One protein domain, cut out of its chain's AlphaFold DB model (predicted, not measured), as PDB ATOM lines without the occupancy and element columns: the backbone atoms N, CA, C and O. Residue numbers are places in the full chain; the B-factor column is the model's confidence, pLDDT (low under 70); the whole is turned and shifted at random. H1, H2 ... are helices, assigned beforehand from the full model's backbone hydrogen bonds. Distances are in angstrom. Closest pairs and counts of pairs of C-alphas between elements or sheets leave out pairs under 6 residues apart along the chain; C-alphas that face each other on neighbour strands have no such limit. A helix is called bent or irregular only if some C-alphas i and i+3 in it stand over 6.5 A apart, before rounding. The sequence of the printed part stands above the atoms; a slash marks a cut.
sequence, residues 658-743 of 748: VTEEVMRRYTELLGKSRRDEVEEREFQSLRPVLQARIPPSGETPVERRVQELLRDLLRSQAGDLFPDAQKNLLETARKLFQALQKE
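This is residues 658 to 743 of the 748 residues of an uncharacterized protein of Acidobacteria bacterium (UniProt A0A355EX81). The model is a loose three-sided frame of helices with an empty middle: the longest helix, H3, makes one side, H4 folds back from its end as a second, and the hairpin of H1 and H2 makes the third. The frame closes only loosely, where residues 734 to 738 of H4 meet the end of H1, and the corner between H3 and H4 sticks out with residues 719 to 725. The printed part has 86 residues with four named helices, H1, H2, H3 and H4 in that order, and no named strand. Its class is all helix. It is loose, with a radius of gyration of the C-alphas of 15.0 A, and spans 38 by 34 by 30 A.

H3, residues 701 to 721, touches no helix. H3 and H4, residues 723 to 742, meet only through their link. H3 and H1, residues 658 to 671, are apart. H3 is also apart from H2, residues 677 to 693. H4 touches H1 with residues 734 to 738 alone, and H1 touches H4 with residues 670 to 671 alone. Their closest C-alphas, those of Gly 671 and Arg 734, are 6.5 A apart. H1 and H4 run opposite ways at a steep tilt of 69 degrees, only just short of about perpendicular. H1 and H2 form a helical hairpin and touch, their closest C-alphas being those of Tyr 666 and Phe 683, 6.0 A apart. They run opposite ways at a steep tilt of 45 degrees. H2 and H4 are apart. In H1 every backbone O i to N i+4 pair is within hydrogen-bond range; in H2 it is 11 of 13, in H3 15 of 17 and in H4 15 of 16.

H3, residues 701 to 721, measures 30.3 A from first to last C-alpha, beginning at C-alpha 701 at (-38.643, -2.755, 14.307). H4, residues 723 to 742, measures 29.3 A and ends at C-alpha 742 at (-22.697, 8.213, 44.857). H2, residues 677 to 693, measures 24.7 A; it is neither bent nor irregular, but only just: C-alphas 685 and 688 are 6.5 A apart. H1, residues 658 to 671, measures 20.0 A and begins at C-alpha 658 at (-34.129, 17.775, 25.065).

The two C-alphas farthest apart, those of Asp 676 and Val 702, are 41.0 A from each other. The printed part has no cut. The links from H1 to H2 and from H3 to H4 are tight, the link from H2 to H3 is short, and no link is long. Residues 712 to 717 of H3 stand free, as do residues 719 to 725, of which 719 to 721 belong to H3 and 723 to 725 to H4. The mean pLDDT of the printed part is 71.5, and 34 residues are under 70: residue 695, residues 697 to 698 and residues 713 to 743.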
ATOM      1  N   VAL A 658     -32.839  17.446  24.433       87.56
ATOM      2  CA  VAL A 658     -34.129  17.775  25.065       87.56
ATOM      3  C   VAL A 658     -34.681  16.586  25.850       87.56
ATOM      4  O   VAL A 658     -35.253  16.754  26.921       87.56
ATOM      5  N   THR A 659     -34.543  15.375  25.316       87.19
ATOM      6  CA  THR A 659     -34.983  14.157  26.001       87.19
ATOM      7  C   THR A 659     -34.095  13.869  27.204       87.19
ATOM      8  O   THR A 659     -34.631  13.486  28.234       87.19
ATOM      9  N   GLU A 660     -32.784  14.099  27.107       86.00
ATOM     10  CA  GLU A 660     -31.849  13.996  28.233       86.00
ATOM     11  C   GLU A 660     -32.232  14.941  29.377       86.00
ATOM     12  O   GLU A 660     -32.330  14.492  30.516       86.00
ATOM     13  N   GLU A 661     -32.545  16.207  29.087       87.31
ATOM     14  CA  GLU A 661     -32.987  17.183  30.092       87.31
ATOM     15  C   GLU A 661     -34.283  16.742  30.788       87.31
ATOM     16  O   GLU A 661     -34.381  16.735  32.017       87.31
ATOM     17  N   VAL A 662     -35.269  16.298  30.002       88.06
ATOM     18  CA  VAL A 662     -36.530  15.753  30.525       88.06
ATOM     19  C   VAL A 662     -36.262  14.509  31.379       88.06
ATOM     20  O   VAL A 662     -36.869  14.354  32.438       88.06
ATOM     21  N   MET A 663     -35.345  13.634  30.955       84.94
ATOM     22  CA  MET A 663     -34.965  12.428  31.693       84.94
ATOM     23  C   MET A 663     -34.281  12.798  33.009       84.94
ATOM     24  O   MET A 663     -34.653  12.273  34.056       84.94
ATOM     25  N   ARG A 664     -33.341  13.750  32.988       85.50
ATOM     26  CA  ARG A 664     -32.657  14.268  34.175       85.50
ATOM     27  C   ARG A 664     -33.666  14.816  35.175       85.50
ATOM     28  O   ARG A 664     -33.683  14.365  36.317       85.50
ATOM     29  N   ARG A 665     -34.568  15.694  34.730       88.00
ATOM     30  CA  ARG A 665     -35.601  16.290  35.583       88.00
ATOM     31  C   ARG A 665     -36.561  15.247  36.155       88.00
ATOM     32  O   ARG A 665     -36.845  15.250  37.351       88.00
ATOM     33  N   TYR A 666     -37.027  14.315  35.326       86.25
ATOM     34  CA  TYR A 666     -37.872  13.206  35.774       86.25
ATOM     35  C   TYR A 666     -37.177  12.356  36.840       86.25
ATOM     36  O   TYR A 666     -37.786  11.954  37.833       86.25
ATOM     37  N   THR A 667     -35.887  12.115  36.650       81.25
ATOM     38  CA  THR A 667     -35.066  11.296  37.533       81.25
ATOM     39  C   THR A 667     -34.763  12.000  38.862       81.25
ATOM     40  O   THR A 667     -34.845  11.372  39.918       81.25
ATOM     41  N   GLU A 668     -34.507  13.312  38.844       85.38
ATOM     42  CA  GLU A 668     -34.423  14.145  40.053       85.38
ATOM     43  C   GLU A 668     -35.704  14.036  40.892       85.38
ATOM     44  O   GLU A 668     -35.648  13.779  42.096       85.38
ATOM     45  N   LEU A 669     -36.872  14.170  40.254       86.12
ATOM     46  CA  LEU A 669     -38.176  14.054  40.914       86.12
ATOM     47  C   LEU A 669     -38.453  12.627  41.423       86.12
ATOM     48  O   LEU A 669     -39.041  12.448  42.495       86.12
ATOM     49  N   LEU A 670     -38.002  11.594  40.702       82.75
ATOM     50  CA  LEU A 670     -38.107  10.194  41.127       82.75
ATOM     51  C   LEU A 670     -37.292   9.916  42.405       82.75
ATOM     52  O   LEU A 670     -37.759   9.195  43.298       82.75
ATOM     53  N   GLY A 671     -36.097  10.509  42.491       77.69
ATOM     54  CA  GLY A 671     -35.158  10.364  43.605       77.69
ATOM     55  C   GLY A 671     -35.585  11.061  44.901       77.69
ATOM     56  O   GLY A 671     -35.124  10.671  45.974       77.69
ATOM     57  N   LYS A 672     -36.499  12.040  44.843       81.62
ATOM     58  CA  LYS A 672     -37.012  12.739  46.032       81.62
ATOM     59  C   LYS A 672     -37.869  11.829  46.919       81.62
ATOM     60  O   LYS A 672     -38.773  11.134  46.450       81.62
ATOM     61  N   SER A 673     -37.613  11.877  48.228       73.12
ATOM     62  CA  SER A 673     -38.367  11.139  49.257       73.12
ATOM     63  C   SER A 673     -39.800  11.654  49.419       73.12
ATOM     64  O   SER A 673     -40.708  10.879  49.711       73.12
ATOM     65  N   ARG A 674     -39.999  12.961  49.214       78.19
ATOM     66  CA  ARG A 674     -41.285  13.663  49.257       78.19
ATOM     67  C   ARG A 674     -41.281  14.708  48.140       78.19
ATOM     68  O   ARG A 674     -40.287  15.416  48.002       78.19
ATOM     69  N   ARG A 675     -42.354  14.762  47.352       84.00
ATOM     70  CA  ARG A 675     -42.593  15.763  46.301       84.00
ATOM     71  C   ARG A 675     -43.738  16.658  46.754       84.00
ATOM     72  O   ARG A 675     -44.656  16.156  47.407       84.00
ATOM     73  N   ASP A 676     -43.674  17.949  46.454       88.81
ATOM     74  CA  ASP A 676     -44.830  18.831  46.645       88.81
ATOM     75  C   ASP A 676     -45.890  18.627  45.538       88.81
ATOM     76  O   ASP A 676     -45.705  17.828  44.618       88.81
ATOM     77  N   GLU A 677     -47.042  19.302  45.628       85.94
ATOM     78  CA  GLU A 677     -48.116  19.140  44.633       85.94
ATOM     79  C   GLU A 677     -47.720  19.603  43.222       85.94
ATOM     80  O   GLU A 677     -48.241  19.078  42.235       85.94
ATOM     81  N   VAL A 678     -46.821  20.584  43.110       87.88
ATOM     82  CA  VAL A 678     -46.358  21.116  41.822       87.88
ATOM     83  C   VAL A 678     -45.396  20.123  41.182       87.88
ATOM     84  O   VAL A 678     -45.562  19.763  40.019       87.88
ATOM     85  N   GLU A 679     -44.452  19.613  41.965       88.50
ATOM     86  CA  GLU A 679     -43.492  18.580  41.593       88.50
ATOM     87  C   GLU A 679     -44.166  17.248  41.264       88.50
ATOM     88  O   GLU A 679     -43.723  16.548  40.357       88.50
ATOM     89  N   GLU A 680     -45.245  16.881  41.960       85.75
ATOM     90  CA  GLU A 680     -46.016  15.680  41.630       85.75
ATOM     91  C   GLU A 680     -46.754  15.852  40.297       85.75
ATOM     92  O   GLU A 680     -46.721  14.951  39.459       85.75
ATOM     93  N   ARG A 681     -47.357  17.021  40.038       86.88
ATOM     94  CA  ARG A 681     -47.966  17.314  38.727       86.88
ATOM     95  C   ARG A 681     -46.928  17.323  37.608       86.88
ATOM     96  O   ARG A 681     -47.199  16.787  36.535       86.88
ATOM     97  N   GLU A 682     -45.754  17.897  37.857       89.19
ATOM     98  CA  GLU A 682     -44.623  17.879  36.925       89.19
ATOM     99  C   GLU A 682     -44.150  16.439  36.670       89.19
ATOM    100  O   GLU A 682     -44.049  16.005  35.527       89.19
ATOM    101  N   PHE A 683     -43.954  15.634  37.714       86.06
ATOM    102  CA  PHE A 683     -43.547  14.235  37.582       86.06
ATOM    103  C   PHE A 683     -44.542  13.412  36.746       86.06
ATOM    104  O   PHE A 683     -44.137  12.641  35.868       86.06
ATOM    105  N   GLN A 684     -45.847  13.594  36.980       85.25
ATOM    106  CA  GLN A 684     -46.897  12.916  36.214       85.25
ATOM    107  C   GLN A 684     -46.972  13.408  34.764       85.25
ATOM    108  O   GLN A 684     -47.255  12.604  33.876       85.25
ATOM    109  N   SER A 685     -46.685  14.688  34.494       88.75
ATOM    110  CA  SER A 685     -46.704  15.241  33.134       88.75
ATOM    111  C   SER A 685     -45.473  14.847  32.308       88.75
ATOM    112  O   SER A 685     -45.597  14.623  31.103       88.75
ATOM    113  N   LEU A 686     -44.304  14.670  32.936       87.38
ATOM    114  CA  LEU A 686     -43.069  14.242  32.262       87.38
ATOM    115  C   LEU A 686     -43.083  12.753  31.878       87.38
ATOM    116  O   LEU A 686     -42.466  12.356  30.888       87.38
ATOM    117  N   ARG A 687     -43.815  11.912  32.620       81.50
ATOM    118  CA  ARG A 687     -43.896  10.462  32.377       81.50
ATOM    119  C   ARG A 687     -44.387  10.079  30.964       81.50
ATOM    120  O   ARG A 687     -43.682   9.306  30.313       81.50
ATOM    121  N   PRO A 688     -45.539  10.568  30.454       82.69
ATOM    122  CA  PRO A 688     -45.986  10.253  29.094       82.69
ATOM    123  C   PRO A 688     -45.049  10.838  28.028       82.69
ATOM    124  O   PRO A 688     -44.840  10.218  26.988       82.69
ATOM    125  N   VAL A 689     -44.425  11.990  28.304       84.38
ATOM    126  CA  VAL A 689     -43.443  12.615  27.406       84.38
ATOM    127  C   VAL A 689     -42.219  11.716  27.228       84.38
ATOM    128  O   VAL A 689     -41.784  11.494  26.101       84.38
ATOM    129  N   LEU A 690     -41.688  11.148  28.314       82.81
ATOM    130  CA  LEU A 690     -40.572  10.203  28.244       82.81
ATOM    131  C   LEU A 690     -40.962   8.878  27.598       82.81
ATOM    132  O   LEU A 690     -40.190   8.355  26.804       82.81
ATOM    133  N   GLN A 691     -42.157   8.354  27.879       78.06
ATOM    134  CA  GLN A 691     -42.639   7.131  27.227       78.06
ATOM    135  C   GLN A 691     -42.752   7.280  25.707       78.06
ATOM    136  O   GLN A 691     -42.491   6.320  24.992       78.06
ATOM    137  N   ALA A 692     -43.114   8.469  25.222       78.81
ATOM    138  CA  ALA A 692     -43.173   8.754  23.792       78.81
ATOM    139  C   ALA A 692     -41.788   8.997  23.166       78.81
ATOM    140  O   ALA A 692     -41.602   8.754  21.976       78.81
ATOM    141  N   ARG A 693     -40.823   9.508  23.942       79.38
ATOM    142  CA  ARG A 693     -39.498   9.924  23.444       79.38
ATOM    143  C   ARG A 693     -38.399   8.878  23.604       79.38
ATOM    144  O   ARG A 693     -37.407   8.956  22.885       79.38
ATOM    145  N   ILE A 694     -38.539   7.947  24.543       78.19
ATOM    146  CA  ILE A 694     -37.584   6.858  24.747       78.19
ATOM    147  C   ILE A 694     -38.046   5.670  23.900       78.19
ATOM    148  O   ILE A 694     -39.118   5.119  24.170       78.19
ATOM    149  N   PRO A 695     -37.268   5.256  22.888       68.62
ATOM    150  CA  PRO A 695     -37.634   4.108  22.079       68.62
ATOM    151  C   PRO A 695     -37.718   2.838  22.947       68.62
ATOM    152  O   PRO A 695     -36.957   2.684  23.908       68.62
ATOM    153  N   PRO A 696     -38.644   1.912  22.642       70.06
ATOM    154  CA  PRO A 696     -38.677   0.611  23.293       70.06
ATOM    155  C   PRO A 696     -37.368  -0.143  23.051       70.06
ATOM    156  O   PRO A 696     -36.693   0.058  22.042       70.06
ATOM    157  N   SER A 697     -37.023  -1.026  23.987       68.56
ATOM    158  CA  SER A 697     -35.858  -1.900  23.888       68.56
ATOM    159  C   SER A 697     -35.928  -2.706  22.584       68.56
ATOM    160  O   SER A 697     -36.973  -3.280  22.289       68.56
ATOM    161  N   GLY A 698     -34.848  -2.739  21.804       66.38
ATOM    162  CA  GLY A 698     -34.777  -3.467  20.531       66.38
ATOM    163  C   GLY A 698     -34.148  -2.632  19.418       66.38
ATOM    164  O   GLY A 698     -34.442  -1.446  19.272       66.38
ATOM    165  N   GLU A 699     -33.276  -3.248  18.631       73.81
ATOM    166  CA  GLU A 699     -32.554  -2.594  17.539       73.81
ATOM    167  C   GLU A 699     -33.448  -2.512  16.293       73.81
ATOM    168  O   GLU A 699     -33.705  -1.435  15.732       73.81
ATOM    169  N   THR A 700     -34.045  -3.644  15.917       78.81
ATOM    170  CA  THR A 700     -34.928  -3.744  14.749       78.81
ATOM    171  C   THR A 700     -36.388  -3.397  15.080       78.81
ATOM    172  O   THR A 700     -36.821  -3.530  16.227       78.81
ATOM    173  N   PRO A 701     -37.207  -2.964  14.096       77.56
ATOM    174  CA  PRO A 701     -38.643  -2.755  14.307       77.56
ATOM    175  C   PRO A 701     -39.367  -4.008  14.821       77.56
ATOM    176  O   PRO A 701     -40.291  -3.901  15.623       77.56
ATOM    177  N   VAL A 702     -38.921  -5.195  14.393       77.38
ATOM    178  CA  VAL A 702     -39.466  -6.483  14.839       77.38
ATOM    179  C   VAL A 702     -39.128  -6.732  16.305       77.38
ATOM    180  O   VAL A 702     -40.031  -7.026  17.081       77.38
ATOM    181  N   GLU A 703     -37.869  -6.560  16.714       78.50
ATOM    182  CA  GLU A 703     -37.477  -6.682  18.125       78.50
ATOM    183  C   GLU A 703     -38.235  -5.704  19.011       78.50
ATOM    184  O   GLU A 703     -38.766  -6.106  20.045       78.50
ATOM    185  N   ARG A 704     -38.337  -4.441  18.585       78.06
ATOM    186  CA  ARG A 704     -39.113  -3.423  19.299       78.06
ATOM    187  C   ARG A 704     -40.561  -3.856  19.464       78.06
ATOM    188  O   ARG A 704     -41.095  -3.770  20.567       78.06
ATOM    189  N   ARG A 705     -41.170  -4.409  18.412       73.19
ATOM    190  CA  ARG A 705     -42.542  -4.918  18.469       73.19
ATOM    191  C   ARG A 705     -42.686  -6.126  19.394       73.19
ATOM    192  O   ARG A 705     -43.652  -6.202  20.146       73.19
ATOM    193  N   VAL A 706     -41.738  -7.060  19.365       74.12
ATOM    194  CA  VAL A 706     -41.713  -8.212  20.278       74.12
ATOM    195  C   VAL A 706     -41.593  -7.739  21.725       74.12
ATOM    196  O   VAL A 706     -42.333  -8.209  22.580       74.12
ATOM    197  N   GLN A 707     -40.716  -6.776  21.997       75.62
ATOM    198  CA  GLN A 707     -40.498  -6.211  23.329       75.62
ATOM    199  C   GLN A 707     -41.705  -5.409  23.831       75.62
ATOM    200  O   GLN A 707     -42.032  -5.479  25.013       75.62
ATOM    201  N   GLU A 708     -42.403  -4.692  22.950       72.81
ATOM    202  CA  GLU A 708     -43.696  -4.070  23.255       72.81
ATOM    203  C   GLU A 708     -44.738  -5.117  23.657       72.81
ATOM    204  O   GLU A 708     -45.329  -5.000  24.726       72.81
ATOM    205  N   LEU A 709     -44.910  -6.172  22.852       72.75
ATOM    206  CA  LEU A 709     -45.859  -7.250  23.143       72.75
ATOM    207  C   LEU A 709     -45.523  -7.961  24.460       72.75
ATOM    208  O   LEU A 709     -46.418  -8.227  25.260       72.75
ATOM    209  N   LEU A 710     -44.238  -8.223  24.716       71.94
ATOM    210  CA  LEU A 710     -43.773  -8.817  25.970       71.94
ATOM    211  C   LEU A 710     -44.076  -7.904  27.161       71.94
ATOM    212  O   LEU A 710     -44.530  -8.368  28.203       71.94
ATOM    213  N   ARG A 711     -43.856  -6.595  27.006       72.62
ATOM    214  CA  ARG A 711     -44.139  -5.591  28.035       72.62
ATOM    215  C   ARG A 711     -45.633  -5.474  28.320       72.62
ATOM    216  O   ARG A 711     -46.003  -5.353  29.485       72.62
ATOM    217  N   ASP A 712     -46.476  -5.510  27.295       70.69
ATOM    218  CA  ASP A 712     -47.931  -5.449  27.448       70.69
ATOM    219  C   ASP A 712     -48.474  -6.719  28.112       70.69
ATOM    220  O   ASP A 712     -49.318  -6.628  29.004       70.69
ATOM    221  N   LEU A 713     -47.917  -7.886  27.769       68.88
ATOM    222  CA  LEU A 713     -48.244  -9.166  28.399       68.88
ATOM    223  C   LEU A 713     -47.775  -9.226  29.862       68.88
ATOM    224  O   LEU A 713     -48.509  -9.683  30.735       68.88
ATOM    225  N   LEU A 714     -46.588  -8.691  30.163       69.50
ATOM    226  CA  LEU A 714     -46.114  -8.532  31.539       69.50
ATOM    227  C   LEU A 714     -46.977  -7.540  32.328       69.50
ATOM    228  O   LEU A 714     -47.219  -7.760  33.509       69.50
ATOM    229  N   ARG A 715     -47.461  -6.455  31.711       67.88
ATOM    230  CA  ARG A 715     -48.350  -5.481  32.369       67.88
ATOM    231  C   ARG A 715     -49.725  -6.060  32.670       67.88
ATOM    232  O   ARG A 715     -50.234  -5.806  33.759       67.88
ATOM    233  N   SER A 716     -50.308  -6.816  31.740       66.81
ATOM    234  CA  SER A 716     -51.609  -7.452  31.957       66.81
ATOM    235  C   SER A 716     -51.536  -8.523  33.046       66.81
ATOM    236  O   SER A 716     -52.430  -8.583  33.876       66.81
ATOM    237  N   GLN A 717     -50.440  -9.286  33.126       59.69
ATOM    238  CA  GLN A 717     -50.240 -10.282  34.188       59.69
ATOM    239  C   GLN A 717     -49.806  -9.677  35.538       59.69
ATOM    240  O   GLN A 717     -50.178 -10.189  36.592       59.69
ATOM    241  N   ALA A 718     -49.031  -8.586  35.543       56.06
ATOM    242  CA  ALA A 718     -48.572  -7.935  36.777       56.06
ATOM    243  C   ALA A 718     -49.680  -7.157  37.504       56.06
ATOM    244  O   ALA A 718     -49.601  -7.005  38.724       56.06
ATOM    245  N   GLY A 719     -50.700  -6.680  36.779       55.25
ATOM    246  CA  GLY A 719     -51.876  -6.026  37.361       55.25
ATOM    247  C   GLY A 719     -52.685  -6.931  38.295       55.25
ATOM    248  O   GLY A 719     -53.297  -6.423  39.231       55.25
ATOM    249  N   ASP A 720     -52.606  -8.251  38.097       53.88
ATOM    250  CA  ASP A 720     -53.434  -9.228  38.813       53.88
ATOM    251  C   ASP A 720     -52.706  -9.959  39.957       53.88
ATOM    252  O   ASP A 720     -53.368 -10.571  40.794       53.88
ATOM    253  N   LEU A 721     -51.365  -9.917  40.034       48.75
ATOM    254  CA  LEU A 721     -50.614 -10.854  40.890       48.75
ATOM    255  C   LEU A 721     -49.802 -10.247  42.053       48.75
ATOM    256  O   LEU A 721     -49.710 -10.920  43.076       48.75
ATOM    257  N   PHE A 722     -49.237  -9.023  41.999       55.16
ATOM    258  CA  PHE A 722     -48.354  -8.546  43.095       55.16
ATOM    259  C   PHE A 722     -48.233  -7.006  43.271       55.16
ATOM    260  O   PHE A 722     -47.297  -6.396  42.745       55.16
ATOM    261  N   PRO A 723     -49.070  -6.364  44.114       57.34
ATOM    262  CA  PRO A 723     -48.912  -4.953  44.508       57.34
ATOM    263  C   PRO A 723     -47.605  -4.667  45.276       57.34
ATOM    264  O   PRO A 723     -46.957  -3.639  45.066       57.34
ATOM    265  N   ASP A 724     -47.168  -5.601  46.128       55.44
ATOM    266  CA  ASP A 724     -45.959  -5.450  46.956       55.44
ATOM    267  C   ASP A 724     -44.658  -5.555  46.145       55.44
ATOM    268  O   ASP A 724     -43.664  -4.890  46.452       55.44
ATOM    269  N   ALA A 725     -44.665  -6.323  45.049       53.31
ATOM    270  CA  ALA A 725     -43.512  -6.441  44.157       53.31
ATOM    271  C   ALA A 725     -43.200  -5.111  43.457       53.31
ATOM    272  O   ALA A 725     -42.032  -4.763  43.296       53.31
ATOM    273  N   GLN A 726     -44.225  -4.330  43.103       53.59
ATOM    274  CA  GLN A 726     -44.063  -3.030  42.450       53.59
ATOM    275  C   GLN A 726     -43.391  -2.004  43.378       53.59
ATOM    276  O   GLN A 726     -42.534  -1.229  42.946       53.59
ATOM    277  N   LYS A 727     -43.730  -2.046  44.672       55.72
ATOM    278  CA  LYS A 727     -43.136  -1.199  45.714       55.72
ATOM    279  C   LYS A 727     -41.670  -1.572  45.975       55.72
ATOM    280  O   LYS A 727     -40.820  -0.686  46.012       55.72
ATOM    281  N   ASN A 728     -41.364  -2.871  46.039       55.03
ATOM    282  CA  ASN A 728     -39.991  -3.377  46.171       55.03
ATOM    283  C   ASN A 728     -39.120  -3.063  44.944       55.03
ATOM    284  O   ASN A 728     -37.946  -2.722  45.095       55.03
ATOM    285  N   LEU A 729     -39.674  -3.127  43.730       54.56
ATOM    286  CA  LEU A 729     -38.967  -2.748  42.501       54.56
ATOM    287  C   LEU A 729     -38.636  -1.252  42.480       54.56
ATOM    288  O   LEU A 729     -37.524  -0.879  42.116       54.56
ATOM    289  N   LEU A 730     -39.566  -0.401  42.926       54.53
ATOM    290  CA  LEU A 730     -39.348   1.043  43.065       54.53
ATOM    291  C   LEU A 730     -38.300   1.373  44.136       54.53
ATOM    292  O   LEU A 730     -37.474   2.259  43.922       54.53
ATOM    293  N   GLU A 731     -38.290   0.660  45.264       56.66
ATOM    294  CA  GLU A 731     -37.232   0.800  46.272       56.66
ATOM    295  C   GLU A 731     -35.873   0.317  45.764       56.66
ATOM    296  O   GLU A 731     -34.862   0.976  45.999       56.66
ATOM    297  N   THR A 732     -35.836  -0.800  45.037       57.66
ATOM    298  CA  THR A 732     -34.601  -1.348  44.455       57.66
ATOM    299  C   THR A 732     -34.047  -0.416  43.381       57.66
ATOM    300  O   THR A 732     -32.860  -0.101  43.403       57.66
ATOM    301  N   ALA A 733     -34.908   0.117  42.509       50.16
ATOM    302  CA  ALA A 733     -34.549   1.141  41.535       50.16
ATOM    303  C   ALA A 733     -34.039   2.417  42.220       50.16
ATOM    304  O   ALA A 733     -33.018   2.954  41.805       50.16
ATOM    305  N   ARG A 734     -34.676   2.871  43.313       56.81
ATOM    306  CA  ARG A 734     -34.180   4.001  44.123       56.81
ATOM    307  C   ARG A 734     -32.808   3.728  44.738       56.81
ATOM    308  O   ARG A 734     -31.968   4.619  44.713       56.81
ATOM    309  N   LYS A 735     -32.563   2.526  45.270       59.72
ATOM    310  CA  LYS A 735     -31.261   2.139  45.845       59.72
ATOM    311  C   LYS A 735     -30.163   2.085  44.782       59.72
ATOM    312  O   LYS A 735     -29.107   2.668  44.996       59.72
ATOM    313  N   LEU A 736     -30.429   1.457  43.634       56.19
ATOM    314  CA  LEU A 736     -29.531   1.452  42.470       56.19
ATOM    315  C   LEU A 736     -29.236   2.875  41.992       56.19
ATOM    316  O   LEU A 736     -28.087   3.225  41.753       56.19
ATOM    317  N   PHE A 737     -30.263   3.717  41.925       52.22
ATOM    318  CA  PHE A 737     -30.124   5.098  41.490       52.22
ATOM    319  C   PHE A 737     -29.286   5.948  42.461       52.22
ATOM    320  O   PHE A 737     -28.400   6.689  42.044       52.22
ATOM    321  N   GLN A 738     -29.504   5.794  43.769       55.16
ATOM    322  CA  GLN A 738     -28.687   6.442  44.798       55.16
ATOM    323  C   GLN A 738     -27.243   5.920  44.828       55.16
ATOM    324  O   GLN A 738     -26.346   6.676  45.191       55.16
ATOM    325  N   ALA A 739     -27.009   4.655  44.464       53.06
ATOM    326  CA  ALA A 739     -25.666   4.093  44.331       53.06
ATOM    327  C   ALA A 739     -24.929   4.680  43.113       53.06
ATOM    328  O   ALA A 739     -23.812   5.163  43.265       53.06
ATOM    329  N   LEU A 740     -25.595   4.758  41.955       48.34
ATOM    330  CA  LEU A 740     -25.052   5.341  40.719       48.34
ATOM    331  C   LEU A 740     -24.788   6.857  40.816       48.34
ATOM    332  O   LEU A 740     -23.935   7.375  40.107       48.34
ATOM    333  N   GLN A 741     -25.490   7.583  41.697       47.34
ATOM    334  CA  GLN A 741     -25.196   8.995  41.998       47.34
ATOM    335  C   GLN A 741     -24.073   9.197  43.031       47.34
ATOM    336  O   GLN A 741     -23.558  10.308  43.157       47.34
ATOM    337  N   LYS A 742     -23.733   8.162  43.812       42.66
ATOM    338  CA  LYS A 742     -22.697   8.213  44.857       42.66
ATOM    339  C   LYS A 742     -21.328   7.760  44.382       42.66
ATOM    340  O   LYS A 742     -20.361   8.064  45.074       42.66
ATOM    341  N   GLU A 743     -21.230   7.069  43.250       31.69
ATOM    342  CA  GLU A 743     -19.955   6.940  42.555       31.69
ATOM    343  C   GLU A 743     -19.555   8.334  42.065       31.69
ATOM    344  O   GLU A 743     -20.211   8.896  41.180       31.69
TER     345      GLU A 743